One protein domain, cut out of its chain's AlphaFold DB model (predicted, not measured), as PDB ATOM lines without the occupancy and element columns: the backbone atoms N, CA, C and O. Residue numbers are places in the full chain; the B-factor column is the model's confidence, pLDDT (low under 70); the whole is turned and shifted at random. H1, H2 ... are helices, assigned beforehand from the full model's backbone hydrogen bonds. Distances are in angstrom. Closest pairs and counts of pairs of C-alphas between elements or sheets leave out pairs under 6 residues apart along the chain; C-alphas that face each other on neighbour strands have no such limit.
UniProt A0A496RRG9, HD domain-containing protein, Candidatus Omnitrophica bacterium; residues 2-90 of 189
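Overview. This is residues 2 to 90 of the 189 residues of the protein "HD domain-containing protein" of Candidatus Omnitrophica bacterium (UniProt A0A496RRG9). A long helix, H1, and the shorter H2, which folds back along its last part, make a helical hairpin, and a third helix, H3, packs on the first residues of H1, 21 to 25, and reaches on past that end, away from H2. The very short H4 packs on H1 and H3, while residues 2 to 20 form a long loop before H1 with no named element. The printed part has 89 residues with four named helices, in the order H1, H2, H3, H4, and no named strand; the class is all helix, though under half of the residues, 44, are in named elements. It is only just loose, close to compact, with a radius of gyration of the C-alphas of 14.8 A, and only just flat, spanning 47 by 32 by 14 A.

Along the chain. Find C-alpha 21 at (-25.485, 52.917, -18.028); from there H1, residues 21 to 41, runs 30.6 A to C-alpha 41 at (-26.996, 26.187, -32.845). Look next at H2, residues 46 to 54, 12.0 A long, and H3, residues 62 to 71, 14.3 A. H4, residues 81 to 84, is 5.5 A long and ends at C-alpha 84 at (-27.863, 45.948, -13.405).

Arrangement. Start at the hub, H1, which touches the three other helices. Its residues 32 to 40 alone touch H2, closest at the C-alphas of Ile 36 and Ile 49, 5.8 A apart; this helical hairpin has a shallow tilt of 1 degrees, opposite ways. Its residues 21 to 25 alone touch H3, closest at C-alphas 21 and 64, 4.9 A, at a shallow tilt of 26 degrees, opposite ways. H4 touches H1 residues 22 to 26 alone, closest at C-alphas 25 and 84, 5.8 A, and touches H3, closest at C-alphas 65 and 84, 6.0 A. H2 is apart from H3 and H4. Every O i to N i+4 pair is within hydrogen-bond range in H2 and H3, and 14 of 17 in H1; H4 is too short for such a pair.

Size, cuts and confidence. The farthest C-alphas, of Lys 43 and Asp 73, are 47.4 A apart. The printed part has no cut, and no link between named helices is long. Look at residues 2 to 15 for pLDDT under 70; the mean of the printed part is 86.1.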
ATOM      1  N   ALA A   2     -19.480  41.425 -30.310       48.50
ATOM      2  CA  ALA A   2     -18.133  41.292 -29.728       48.50
ATOM      3  C   ALA A   2     -17.480  42.623 -29.296       48.50
ATOM      4  O   ALA A   2     -16.845  42.676 -28.254       48.50
ATOM      5  N   GLY A   3     -17.708  43.717 -30.031       45.44
ATOM      6  CA  GLY A   3     -17.179  45.038 -29.680       45.44
ATOM      7  C   GLY A   3     -17.830  45.743 -28.478       45.44
ATOM      8  O   GLY A   3     -17.439  46.868 -28.215       45.44
ATOM      9  N   TYR A   4     -18.808  45.153 -27.777       49.94
ATOM     10  CA  TYR A   4     -19.409  45.711 -26.545       49.94
ATOM     11  C   TYR A   4     -18.833  45.102 -25.256       49.94
ATOM     12  O   TYR A   4     -19.297  45.404 -24.166       49.94
ATOM     13  N   PHE A   5     -17.832  44.227 -25.345       54.81
ATOM     14  CA  PHE A   5     -17.111  43.761 -24.161       54.81
ATOM     15  C   PHE A   5     -15.750  44.433 -24.159       54.81
ATOM     16  O   PHE A   5     -15.019  44.351 -25.149       54.81
ATOM     17  N   SER A   6     -15.400  45.093 -23.055       50.28
ATOM     18  CA  SER A   6     -14.101  45.761 -22.908       50.28
ATOM     19  C   SER A   6     -12.922  44.791 -23.091       50.28
ATOM     20  O   SER A   6     -11.842  45.206 -23.496       50.28
ATOM     21  N   GLU A   7     -13.146  43.490 -22.881       52.09
ATOM     22  CA  GLU A   7     -12.186  42.402 -23.108       52.09
ATOM     23  C   GLU A   7     -11.848  42.134 -24.590       52.09
ATOM     24  O   GLU A   7     -10.791  41.572 -24.881       52.09
ATOM     25  N   ASN A   8     -12.717  42.551 -25.520       47.22
ATOM     26  CA  ASN A   8     -12.625  42.279 -26.961       47.22
ATOM     27  C   ASN A   8     -12.272  43.527 -27.789       47.22
ATOM     28  O   ASN A   8     -12.173  43.454 -29.016       47.22
ATOM     29  N   GLN A   9     -12.088  44.683 -27.142       43.50
ATOM     30  CA  GLN A   9     -11.745  45.931 -27.814       43.50
ATOM     31  C   GLN A   9     -10.227  46.174 -27.829       43.50
ATOM     32  O   GLN A   9      -9.585  46.332 -26.793       43.50
ATOM     33  N   SER A  10      -9.640  46.284 -29.024       42.22
ATOM     34  CA  SER A  10      -8.266  46.759 -29.210       42.22
ATOM     35  C   SER A  10      -8.233  48.291 -29.288       42.22
ATOM     36  O   SER A  10      -8.251  48.825 -30.388       42.22
ATOM     37  N   VAL A  11      -8.209  49.000 -28.149       42.53
ATOM     38  CA  VAL A  11      -7.912  50.458 -27.997       42.53
ATOM     39  C   VAL A  11      -8.759  51.444 -28.850       42.53
ATOM     40  O   VAL A  11      -8.646  52.656 -28.693       42.53
ATOM     41  N   ALA A  12      -9.659  50.980 -29.713       35.69
ATOM     42  CA  ALA A  12     -10.422  51.797 -30.644       35.69
ATOM     43  C   ALA A  12     -11.887  51.887 -30.195       35.69
ATOM     44  O   ALA A  12     -12.673  50.983 -30.455       35.69
ATOM     45  N   GLN A  13     -12.211  53.018 -29.557       47.44
ATOM     46  CA  GLN A  13     -13.554  53.516 -29.233       47.44
ATOM     47  C   GLN A  13     -14.368  52.664 -28.239       47.44
ATOM     48  O   GLN A  13     -14.987  51.661 -28.599       47.44
ATOM     49  N   ASP A  14     -14.433  53.129 -26.986       63.81
ATOM     50  CA  ASP A  14     -15.347  52.587 -25.978       63.81
ATOM     51  C   ASP A  14     -16.797  52.820 -26.441       63.81
ATOM     52  O   ASP A  14     -17.344  53.925 -26.385       63.81
ATOM     53  N   MET A  15     -17.430  51.756 -26.944       65.06
ATOM     54  CA  MET A  15     -18.785  51.808 -27.497       65.06
ATOM     55  C   MET A  15     -19.847  52.124 -26.430       65.06
ATOM     56  O   MET A  15     -21.000  52.385 -26.779       65.06
ATOM     57  N   HIS A  16     -19.473  52.143 -25.145       79.38
ATOM     58  CA  HIS A  16     -20.340  52.517 -24.034       79.38
ATOM     59  C   HIS A  16     -20.240  53.990 -23.630       79.38
ATOM     60  O   HIS A  16     -21.032  54.427 -22.786       79.38
ATOM     61  N   GLU A  17     -19.323  54.779 -24.200       76.62
ATOM     62  CA  GLU A  17     -19.200  56.210 -23.873       76.62
ATOM     63  C   GLU A  17     -20.513  56.956 -24.140       76.62
ATOM     64  O   GLU A  17     -20.996  57.690 -23.276       76.62
ATOM     65  N   ASN A  18     -21.152  56.670 -25.278       82.38
ATOM     66  CA  ASN A  18     -22.366  57.348 -25.744       82.38
ATOM     67  C   ASN A  18     -23.682  56.689 -25.290       82.38
ATOM     68  O   ASN A  18     -24.758  57.120 -25.706       82.38
ATOM     69  N   LEU A  19     -23.623  55.638 -24.471       86.75
ATOM     70  CA  LEU A  19     -24.803  54.907 -24.004       86.75
ATOM     71  C   LEU A  19     -25.122  55.240 -22.546       86.75
ATOM     72  O   LEU A  19     -24.225  55.475 -21.731       86.75
ATOM     73  N   SER A  20     -26.411  55.214 -22.193       90.44
ATOM     74  CA  SER A  20     -26.792  55.273 -20.781       90.44
ATOM     75  C   SER A  20     -26.314  54.004 -20.059       90.44
ATOM     76  O   SER A  20     -26.267  52.930 -20.671       90.44
ATOM     77  N   PRO A  21     -25.985  54.077 -18.757       90.75
ATOM     78  CA  PRO A  21     -25.485  52.917 -18.028       90.75
ATOM     79  C   PRO A  21     -26.452  51.729 -18.047       90.75
ATOM     80  O   PRO A  21     -26.017  50.594 -18.198       90.75
ATOM     81  N   THR A  22     -27.762  51.986 -17.982       89.81
ATOM     82  CA  THR A  22     -28.796  50.947 -18.081       89.81
ATOM     83  C   THR A  22     -28.761  50.220 -19.426       89.81
ATOM     84  O   THR A  22     -28.854  48.997 -19.461       89.81
ATOM     85  N   ILE A  23     -28.590  50.947 -20.538       90.31
ATOM     86  CA  ILE A  23     -28.500  50.330 -21.869       90.31
ATOM     87  C   ILE A  23     -27.203  49.531 -22.005       90.31
ATOM     88  O   ILE A  23     -27.230  48.405 -22.495       90.31
ATOM     89  N   SER A  24     -26.082  50.064 -21.520       91.94
ATOM     90  CA  SER A  24     -24.806  49.341 -21.502       91.94
ATOM     91  C   SER A  24     -24.885  48.039 -20.704       91.94
ATOM     92  O   SER A  24     -24.451  47.000 -21.195       91.94
ATOM     93  N   SER A  25     -25.501  48.065 -19.519       91.69
ATOM     94  CA  SER A  25     -25.753  46.857 -18.730       91.69
ATOM     95  C   SER A  25     -26.633  45.857 -19.459       91.69
ATOM     96  O   SER A  25     -26.306  44.676 -19.457       91.69
ATOM     97  N   LEU A  26     -27.704  46.306 -20.117       91.75
ATOM     98  CA  LEU A  26     -28.578  45.419 -20.884       91.75
ATOM     99  C   LEU A  26     -27.820  44.712 -22.016       91.75
ATOM    100  O   LEU A  26     -27.975  43.505 -22.194       91.75
ATOM    101  N   LEU A  27     -26.984  45.445 -22.759       90.88
ATOM    102  CA  LEU A  27     -26.165  44.875 -23.833       90.88
ATOM    103  C   LEU A  27     -25.157  43.858 -23.301       90.88
ATOM    104  O   LEU A  27     -25.000  42.796 -23.900       90.88
ATOM    105  N   ILE A  28     -24.520  44.162 -22.167       91.62
ATOM    106  CA  ILE A  28     -23.609  43.229 -21.509       91.62
ATOM    107  C   ILE A  28     -24.375  41.990 -21.075       91.62
ATOM    108  O   ILE A  28     -24.011  40.906 -21.492       91.62
ATOM    109  N   ILE A  29     -25.469  42.111 -20.325       94.44
ATOM    110  CA  ILE A  29     -26.243  40.960 -19.832       94.44
ATOM    111  C   ILE A  29     -26.738  40.065 -20.985       94.44
ATOM    112  O   ILE A  29     -26.784  38.842 -20.844       94.44
ATOM    113  N   ASN A  30     -27.052  40.641 -22.152       94.94
ATOM    114  CA  ASN A  30     -27.538  39.890 -23.312       94.94
ATOM    115  C   ASN A  30     -26.532  38.861 -23.871       94.94
ATOM    116  O   ASN A  30     -26.947  37.927 -24.560       94.94
ATOM    117  N   HIS A  31     -25.237  38.965 -23.547       94.88
ATOM    118  CA  HIS A  31     -24.219  38.014 -24.015       94.88
ATOM    119  C   HIS A  31     -24.493  36.577 -23.578       94.88
ATOM    120  O   HIS A  31     -24.173  35.642 -24.307       94.88
ATOM    121  N   ILE A  32     -25.134  36.401 -22.420       96.62
ATOM    122  CA  ILE A  32     -25.538  35.089 -21.918       96.62
ATOM    123  C   ILE A  32     -26.498  34.436 -22.909       96.62
ATOM    124  O   ILE A  32     -26.288  33.304 -23.345       96.62
ATOM    125  N   LYS A  33     -27.531  35.177 -23.322       95.94
ATOM    126  CA  LYS A  33     -28.534  34.699 -24.276       95.94
ATOM    127  C   LYS A  33     -27.897  34.363 -25.622       95.94
ATOM    128  O   LYS A  33     -28.157  33.294 -26.167       95.94
ATOM    129  N   GLU A  34     -27.030  35.236 -26.127       96.50
ATOM    130  CA  GLU A  34     -26.312  35.001 -27.384       96.50
ATOM    131  C   GLU A  34     -25.405  33.769 -27.312       96.50
ATOM    132  O   GLU A  34     -25.394  32.956 -28.238       96.50
ATOM    133  N   GLY A  35     -24.686  33.596 -26.201       97.12
ATOM    134  CA  GLY A  35     -23.854  32.425 -25.949       97.12
ATOM    135  C   GLY A  35     -24.672  31.135 -25.923       97.12
ATOM    136  O   GLY A  35     -24.284  30.149 -26.550       97.12
ATOM    137  N   ILE A  36     -25.837  31.147 -25.265       97.81
ATOM    138  CA  ILE A  36     -26.766  30.009 -25.226       97.81
ATOM    139  C   ILE A  36     -27.287  29.686 -26.630       97.81
ATOM    140  O   ILE A  36     -27.285  28.519 -27.032       97.81
ATOM    141  N   ASP A  37     -27.725  30.693 -27.387       98.06
ATOM    142  CA  ASP A  37     -28.261  30.512 -28.739       98.06
ATOM    143  C   ASP A  37     -27.192  29.950 -29.687       98.06
ATOM    144  O   ASP A  37     -27.460  29.020 -30.457       98.06
ATOM    145  N   LEU A  38     -25.954  30.443 -29.584       98.19
ATOM    146  CA  LEU A  38     -24.821  29.937 -30.351       98.19
ATOM    147  C   LEU A  38     -24.473  28.495 -29.957       98.19
ATOM    148  O   LEU A  38     -24.339  27.633 -30.828       98.19
ATOM    149  N   ALA A  39     -24.393  28.198 -28.661       98.06
ATOM    150  CA  ALA A  39     -24.114  26.855 -28.164       98.06
ATOM    151  C   ALA A  39     -25.173  25.842 -28.632       98.06
ATOM    152  O   ALA A  39     -24.825  24.758 -29.108       98.06
ATOM    153  N   LYS A  40     -26.459  26.215 -28.595       97.81
ATOM    154  CA  LYS A  40     -27.567  25.398 -29.117       97.81
ATOM    155  C   LYS A  40     -27.473  25.195 -30.624       97.81
ATOM    156  O   LYS A  40     -27.611  24.065 -31.095       97.81
ATOM    157  N   LYS A  41     -27.191  26.258 -31.387       98.19
ATOM    158  CA  LYS A  41     -26.996  26.187 -32.845       98.19
ATOM    159  C   LYS A  41     -25.896  25.192 -33.219       98.19
ATOM    160  O   LYS A  41     -26.044  24.447 -34.186       98.19
ATOM    161  N   HIS A  42     -24.822  25.156 -32.435       98.31
ATOM    162  CA  HIS A  42     -23.696  24.242 -32.622       98.31
ATOM    163  C   HIS A  42     -23.844  22.902 -31.891       98.31
ATOM    164  O   HIS A  42     -22.918  22.096 -31.922       98.31
ATOM    165  N   LYS A  43     -25.013  22.628 -31.293       97.94
ATOM    166  CA  LYS A  43     -25.332  21.370 -30.600       97.94
ATOM    167  C   LYS A  43     -24.321  21.016 -29.500       97.94
ATOM    168  O   LYS A  43     -23.987  19.846 -29.320       97.94
ATOM    169  N   LEU A  44     -23.823  22.021 -28.777       98.12
ATOM    170  CA  LEU A  44     -22.979  21.788 -27.607       98.12
ATOM    171  C   LEU A  44     -23.788  21.100 -26.498       98.12
ATOM    172  O   LEU A  44     -25.003  21.274 -26.393       98.12
ATOM    173  N   GLY A  45     -23.101  20.302 -25.679       97.81
ATOM    174  CA  GLY A  45     -23.721  19.572 -24.575       97.81
ATOM    175  C   GLY A  45     -24.320  20.497 -23.512       97.81
ATOM    176  O   GLY A  45     -23.877  21.635 -23.340       97.81
ATOM    177  N   THR A  46     -25.297  19.979 -22.765       97.44
ATOM    178  CA  THR A  46     -26.006  20.721 -21.708       97.44
ATOM    179  C   THR A  46     -25.051  21.321 -20.687       97.44
ATOM    180  O   THR A  46     -25.170  22.499 -20.399       97.44
ATOM    181  N   SER A  47     -24.017  20.589 -20.258       97.38
ATOM    182  CA  SER A  47     -23.033  21.097 -19.294       97.38
ATOM    183  C   SER A  47     -22.331  22.386 -19.745       97.38
ATOM    184  O   SER A  47     -22.029  23.237 -18.915       97.38
ATOM    185  N   ILE A  48     -22.088  22.566 -21.049       98.12
ATOM    186  CA  ILE A  48     -21.493  23.806 -21.575       98.12
ATOM    187  C   ILE A  48     -22.523  24.934 -21.587       98.12
ATOM    188  O   ILE A  48     -22.216  26.052 -21.182       98.12
ATOM    189  N   ILE A  49     -23.749  24.640 -22.022       98.31
ATOM    190  CA  ILE A  49     -24.856  25.605 -22.015       98.31
ATOM    191  C   ILE A  49     -25.147  26.076 -20.581       98.31
ATOM    192  O   ILE A  49     -25.365  27.267 -20.358       98.31
ATOM    193  N   ASP A  50     -25.089  25.167 -19.611       98.38
ATOM    194  CA  ASP A  50     -25.290  25.453 -18.195       98.38
ATOM    195  C   ASP A  50     -24.210  26.403 -17.669       98.38
ATOM    196  O   ASP A  50     -24.541  27.414 -17.054       98.38
ATOM    197  N   ILE A  51     -22.934  26.153 -17.989       98.50
ATOM    198  CA  ILE A  51     -21.829  27.059 -17.634       98.50
ATOM    199  C   ILE A  51     -22.035  28.444 -18.260       98.50
ATOM    200  O   ILE A  51     -21.941  29.445 -17.553       98.50
ATOM    201  N   ILE A  52     -22.372  28.520 -19.553       98.31
ATOM    202  CA  ILE A  52     -22.654  29.803 -20.222       98.31
ATOM    203  C   ILE A  52     -23.778  30.545 -19.498       98.31
ATOM    204  O   ILE A  52     -23.674  31.743 -19.280       98.31
ATOM    205  N   THR A  53     -24.824  29.838 -19.081       98.19
ATOM    206  CA  THR A  53     -25.964  30.445 -18.384       98.19
ATOM    207  C   THR A  53     -25.587  30.946 -16.982       98.19
ATOM    208  O   THR A  53     -26.091  31.973 -16.541       98.19
ATOM    209  N   GLN A  54     -24.707  30.228 -16.278       98.44
ATOM    210  CA  GLN A  54     -24.483  30.385 -14.836       98.44
ATOM    211  C   GLN A  54     -23.228  31.175 -14.453       98.44
ATOM    212  O   GLN A  54     -23.101  31.565 -13.293       98.44
ATOM    213  N   HIS A  55     -22.276  31.391 -15.366       98.06
ATOM    214  CA  HIS A  55     -20.937  31.878 -15.001       98.06
ATOM    215  C   HIS A  55     -20.897  33.283 -14.373       98.06
ATOM    216  O   HIS A  55     -19.919  33.614 -13.710       98.06
ATOM    217  N   HIS A  56     -21.955  34.085 -14.506       97.69
ATOM    218  CA  HIS A  56     -22.111  35.346 -13.771       97.69
ATOM    219  C   HIS A  56     -23.154  35.298 -12.648       97.69
ATOM    220  O   HIS A  56     -23.366  36.295 -11.962       97.69
ATOM    221  N   GLY A  57     -23.835  34.166 -12.448       97.38
ATOM    222  CA  GLY A  57     -24.879  34.037 -11.442       97.38
ATOM    223  C   GLY A  57     -25.876  35.192 -11.503       97.38
ATOM    224  O   GLY A  57     -26.382  35.540 -12.569       97.38
ATOM    225  N   ASN A  58     -26.121  35.822 -10.356       96.38
ATOM    226  CA  ASN A  58     -26.885  37.069 -10.275       96.38
ATOM    227  C   ASN A  58     -26.008  38.271  -9.890       96.38
ATOM    228  O   ASN A  58     -26.469  39.192  -9.200       96.38
ATOM    229  N   ASP A  59     -24.738  38.248 -10.303       94.75
ATOM    230  CA  ASP A  59     -23.789  39.325 -10.051       94.75
ATOM    231  C   ASP A  59     -24.310  40.671 -10.555       94.75
ATOM    232  O   ASP A  59     -25.115  40.779 -11.481       94.75
ATOM    233  N   LEU A  60     -23.800  41.725  -9.935       93.06
ATOM    234  CA  LEU A  60     -24.041  43.091 -10.357       93.06
ATOM    235  C   LEU A  60     -23.011  43.496 -11.419       93.06
ATOM    236  O   LEU A  60     -21.805  43.376 -11.198       93.06
ATOM    237  N   VAL A  61     -23.470  44.074 -12.528       93.31
ATOM    238  CA  VAL A  61     -22.637  44.772 -13.517       93.31
ATOM    239  C   VAL A  61     -22.144  46.087 -12.893       93.31
ATOM    240  O   VAL A  61     -22.654  47.180 -13.155       93.31
ATOM    241  N   TYR A  62     -21.167  45.956 -11.991       89.94
ATOM    242  CA  TYR A  62     -20.803  46.964 -10.994       89.94
ATOM    243  C   TYR A  62     -20.405  48.310 -11.602       89.94
ATOM    244  O   TYR A  62     -20.828  49.352 -11.107       89.94
ATOM    245  N   TYR A  63     -19.632  48.296 -12.691       89.44
ATOM    246  CA  TYR A  63     -19.159  49.516 -13.347       89.44
ATOM    247  C   TYR A  63     -20.321  50.416 -13.792       89.44
ATOM    248  O   TYR A  63     -20.376  51.592 -13.439       89.44
ATOM    249  N   PHE A  64     -21.296  49.852 -14.508       91.56
ATOM    250  CA  PHE A  64     -22.440  50.617 -15.000       91.56
ATOM    251  C   PHE A  64     -23.437  50.957 -13.893       91.56
ATOM    252  O   PHE A  64     -24.028  52.033 -13.930       91.56
ATOM    253  N   TYR A  65     -23.566  50.117 -12.864       92.69
ATOM    254  CA  TYR A  65     -24.335  50.483 -11.674       92.69
ATOM    255  C   TYR A  65     -23.744  51.713 -10.971       92.69
ATOM    256  O   TYR A  65     -24.468  52.652 -10.643       92.69
ATOM    257  N   HIS A  66     -22.422  51.747 -10.788       91.31
ATOM    258  CA  HIS A  66     -21.739  52.886 -10.179       91.31
ATOM    259  C   HIS A  66     -21.857  54.148 -11.040       91.31
ATOM    260  O   HIS A  66     -22.227  55.204 -10.536       91.31
ATOM    261  N   ARG A  67     -21.652  54.024 -12.358       89.75
ATOM    262  CA  ARG A  67     -21.840  55.131 -13.309       89.75
ATOM    263  C   ARG A  67     -23.273  55.678 -13.273       89.75
ATOM    264  O   ARG A  67     -23.468  56.884 -13.387       89.75
ATOM    265  N   ALA A  68     -24.281  54.822 -13.083       91.94
ATOM    266  CA  ALA A  68     -25.664  55.262 -12.900       91.94
ATOM    267  C   ALA A  68     -25.844  56.056 -11.597       91.94
ATOM    268  O   ALA A  68     -26.473  57.106 -11.605       91.94
ATOM    269  N   ILE A  69     -25.258  55.601 -10.486       92.25
ATOM    270  CA  ILE A  69     -25.287  56.337  -9.212       92.25
ATOM    271  C   ILE A  69     -24.651  57.725  -9.363       92.25
ATOM    272  O   ILE A  69     -25.225  58.713  -8.907       92.25
ATOM    273  N   GLU A  70     -23.501  57.814 -10.030       91.00
ATOM    274  CA  GLU A  70     -22.804  59.081 -10.289       91.00
ATOM    275  C   GLU A  70     -23.651  60.052 -11.123       91.00
ATOM    276  O   GLU A  70     -23.727  61.232 -10.793       91.00
ATOM    277  N   GLN A  71     -24.356  59.557 -12.146       89.88
ATOM    278  CA  GLN A  71     -25.273  60.365 -12.965       89.88
ATOM    279  C   GLN A  71     -26.489  60.899 -12.193       89.88
ATOM    280  O   GLN A  71     -27.159  61.818 -12.662       89.88
ATOM    281  N   HIS A  72     -26.774  60.343 -11.016       88.75
ATOM    282  CA  HIS A  72     -27.858  60.760 -10.132       88.75
ATOM    283  C   HIS A  72     -27.337  61.409  -8.838       88.75
ATOM    284  O   HIS A  72     -27.936  61.249  -7.773       88.75
ATOM    285  N   ASP A  73     -26.226  62.149  -8.920       88.94
ATOM    286  CA  ASP A  73     -25.600  62.880  -7.806       88.94
ATOM    287  C   ASP A  73     -25.253  61.988  -6.600       88.94
ATOM    288  O   ASP A  73     -25.354  62.405  -5.445       88.94
ATOM    289  N   GLY A  74     -24.917  60.718  -6.838       85.06
ATOM    290  CA  GLY A  74     -24.618  59.765  -5.769       85.06
ATOM    291  C   GLY A  74     -25.850  59.177  -5.066       85.06
ATOM    292  O   GLY A  74     -25.702  58.408  -4.113       85.06
ATOM    293  N   LYS A  75     -27.073  59.502  -5.506       85.44
ATOM    294  CA  LYS A  75     -28.327  59.071  -4.860       85.44
ATOM    295  C   LYS A  75     -28.682  57.635  -5.231       85.44
ATOM    296  O   LYS A  75     -29.454  57.374  -6.152       85.44
ATOM    297  N   LYS A  76     -28.097  56.687  -4.493       84.44
ATOM    298  CA  LYS A  76     -28.289  55.239  -4.680       84.44
ATOM    299  C   LYS A  76     -29.758  54.803  -4.613       84.44
ATOM    300  O   LYS A  76     -30.149  53.894  -5.334       84.44
ATOM    301  N   ASP A  77     -30.565  55.456  -3.783       87.50
ATOM    302  CA  ASP A  77     -32.007  55.223  -3.618       87.50
ATOM    303  C   ASP A  77     -32.815  55.458  -4.902       87.50
ATOM    304  O   ASP A  77     -33.905  54.911  -5.058       87.50
ATOM    305  N   LYS A  78     -32.261  56.217  -5.853       84.69
ATOM    306  CA  LYS A  78     -32.873  56.456  -7.163       84.69
ATOM    307  C   LYS A  78     -32.522  55.402  -8.212       84.69
ATOM    308  O   LYS A  78     -33.080  55.447  -9.306       84.69
ATOM    309  N   ILE A  79     -31.615  54.471  -7.907       89.38
ATOM    310  CA  ILE A  79     -31.128  53.461  -8.851       89.38
ATOM    311  C   ILE A  79     -31.551  52.071  -8.400       89.38
ATOM    312  O   ILE A  79     -31.048  51.524  -7.416       89.38
ATOM    313  N   GLN A  80     -32.436  51.456  -9.179       89.56
ATOM    314  CA  GLN A  80     -32.821  50.067  -8.979       89.56
ATOM    315  C   GLN A  80     -31.661  49.142  -9.369       89.56
ATOM    316  O   GLN A  80     -31.361  48.973 -10.550       89.56
ATOM    317  N   ALA A  81     -31.006  48.545  -8.369       88.19
ATOM    318  CA  ALA A  81     -29.843  47.675  -8.566       88.19
ATOM    319  C   ALA A  81     -30.151  46.441  -9.430       88.19
ATOM    320  O   ALA A  81     -29.285  45.994 -10.175       88.19
ATOM    321  N   ASP A  82     -31.386  45.934  -9.382       88.50
ATOM    322  CA  ASP A  82     -31.805  44.761 -10.159       88.50
ATOM    323  C   ASP A  82     -31.723  44.987 -11.674       88.50
ATOM    324  O   ASP A  82     -31.452  44.046 -12.413       88.50
ATOM    325  N   ASN A  83     -31.829  46.236 -12.144       89.50
ATOM    326  CA  ASN A  83     -31.660  46.575 -13.565       89.50
ATOM    327  C   ASN A  83     -30.215  46.381 -14.060       89.50
ATOM    328  O   ASN A  83     -29.948  46.485 -15.255       89.50
ATOM    329  N   PHE A  84     -29.283  46.135 -13.142       94.94
ATOM    330  CA  PHE A  84     -27.863  45.948 -13.405       94.94
ATOM    331  C   PHE A  84     -27.395  44.549 -13.004       94.94
ATOM    332  O   PHE A  84     -26.193  44.300 -13.022       94.94
ATOM    333  N   ARG A  85     -28.299  43.645 -12.605       94.31
ATOM    334  CA  ARG A  85     -27.945  42.276 -12.225       94.31
ATOM    335  C   ARG A  85     -28.182  41.301 -13.365       94.31
ATOM    336  O   ARG A  85     -29.153  41.418 -14.110       94.31
ATOM    337  N   TYR A  86     -27.312  40.303 -13.458       96.44
ATOM    338  CA  TYR A  86     -27.596  39.118 -14.257       96.44
ATOM    339  C   TYR A  86     -28.816  38.380 -13.689       96.44
ATOM    340  O   TYR A  86     -29.067  38.394 -12.483       96.44
ATOM    341  N   SER A  87     -29.581  37.718 -14.558       93.88
ATOM    342  CA  SER A  87     -30.797  37.002 -14.154       93.88
ATOM    343  C   SER A  87     -30.528  35.676 -13.435       93.88
ATOM    344  O   SER A  87     -31.460  35.084 -12.895       93.88
ATOM    345  N   GLY A  88     -29.281  35.193 -13.428       93.75
ATOM    346  CA  GLY A  88     -28.947  33.871 -12.915       93.75
ATOM    347  C   GLY A  88     -29.353  32.722 -13.842       93.75
ATOM    348  O   GLY A  88     -29.635  32.947 -15.025       93.75
ATOM    349  N   PRO A  89     -29.387  31.488 -13.305       97.69
ATOM    350  CA  PRO A  89     -29.216  31.152 -11.886       97.69
ATOM    351  C   PRO A  89     -27.757  31.239 -11.420       97.69
ATOM    352  O   PRO A  89     -26.840  31.319 -12.237       97.69
ATOM    353  N   LYS A  90     -27.540  31.203 -10.099       98.44
ATOM    354  CA  LYS A  90     -26.202  31.012  -9.519       98.44
ATOM    355  C   LYS A  90     -25.593  29.684  -9.995       98.44
ATOM    356  O   LYS A  90     -26.344  28.799 -10.416       98.44
TER     357      LYS A  90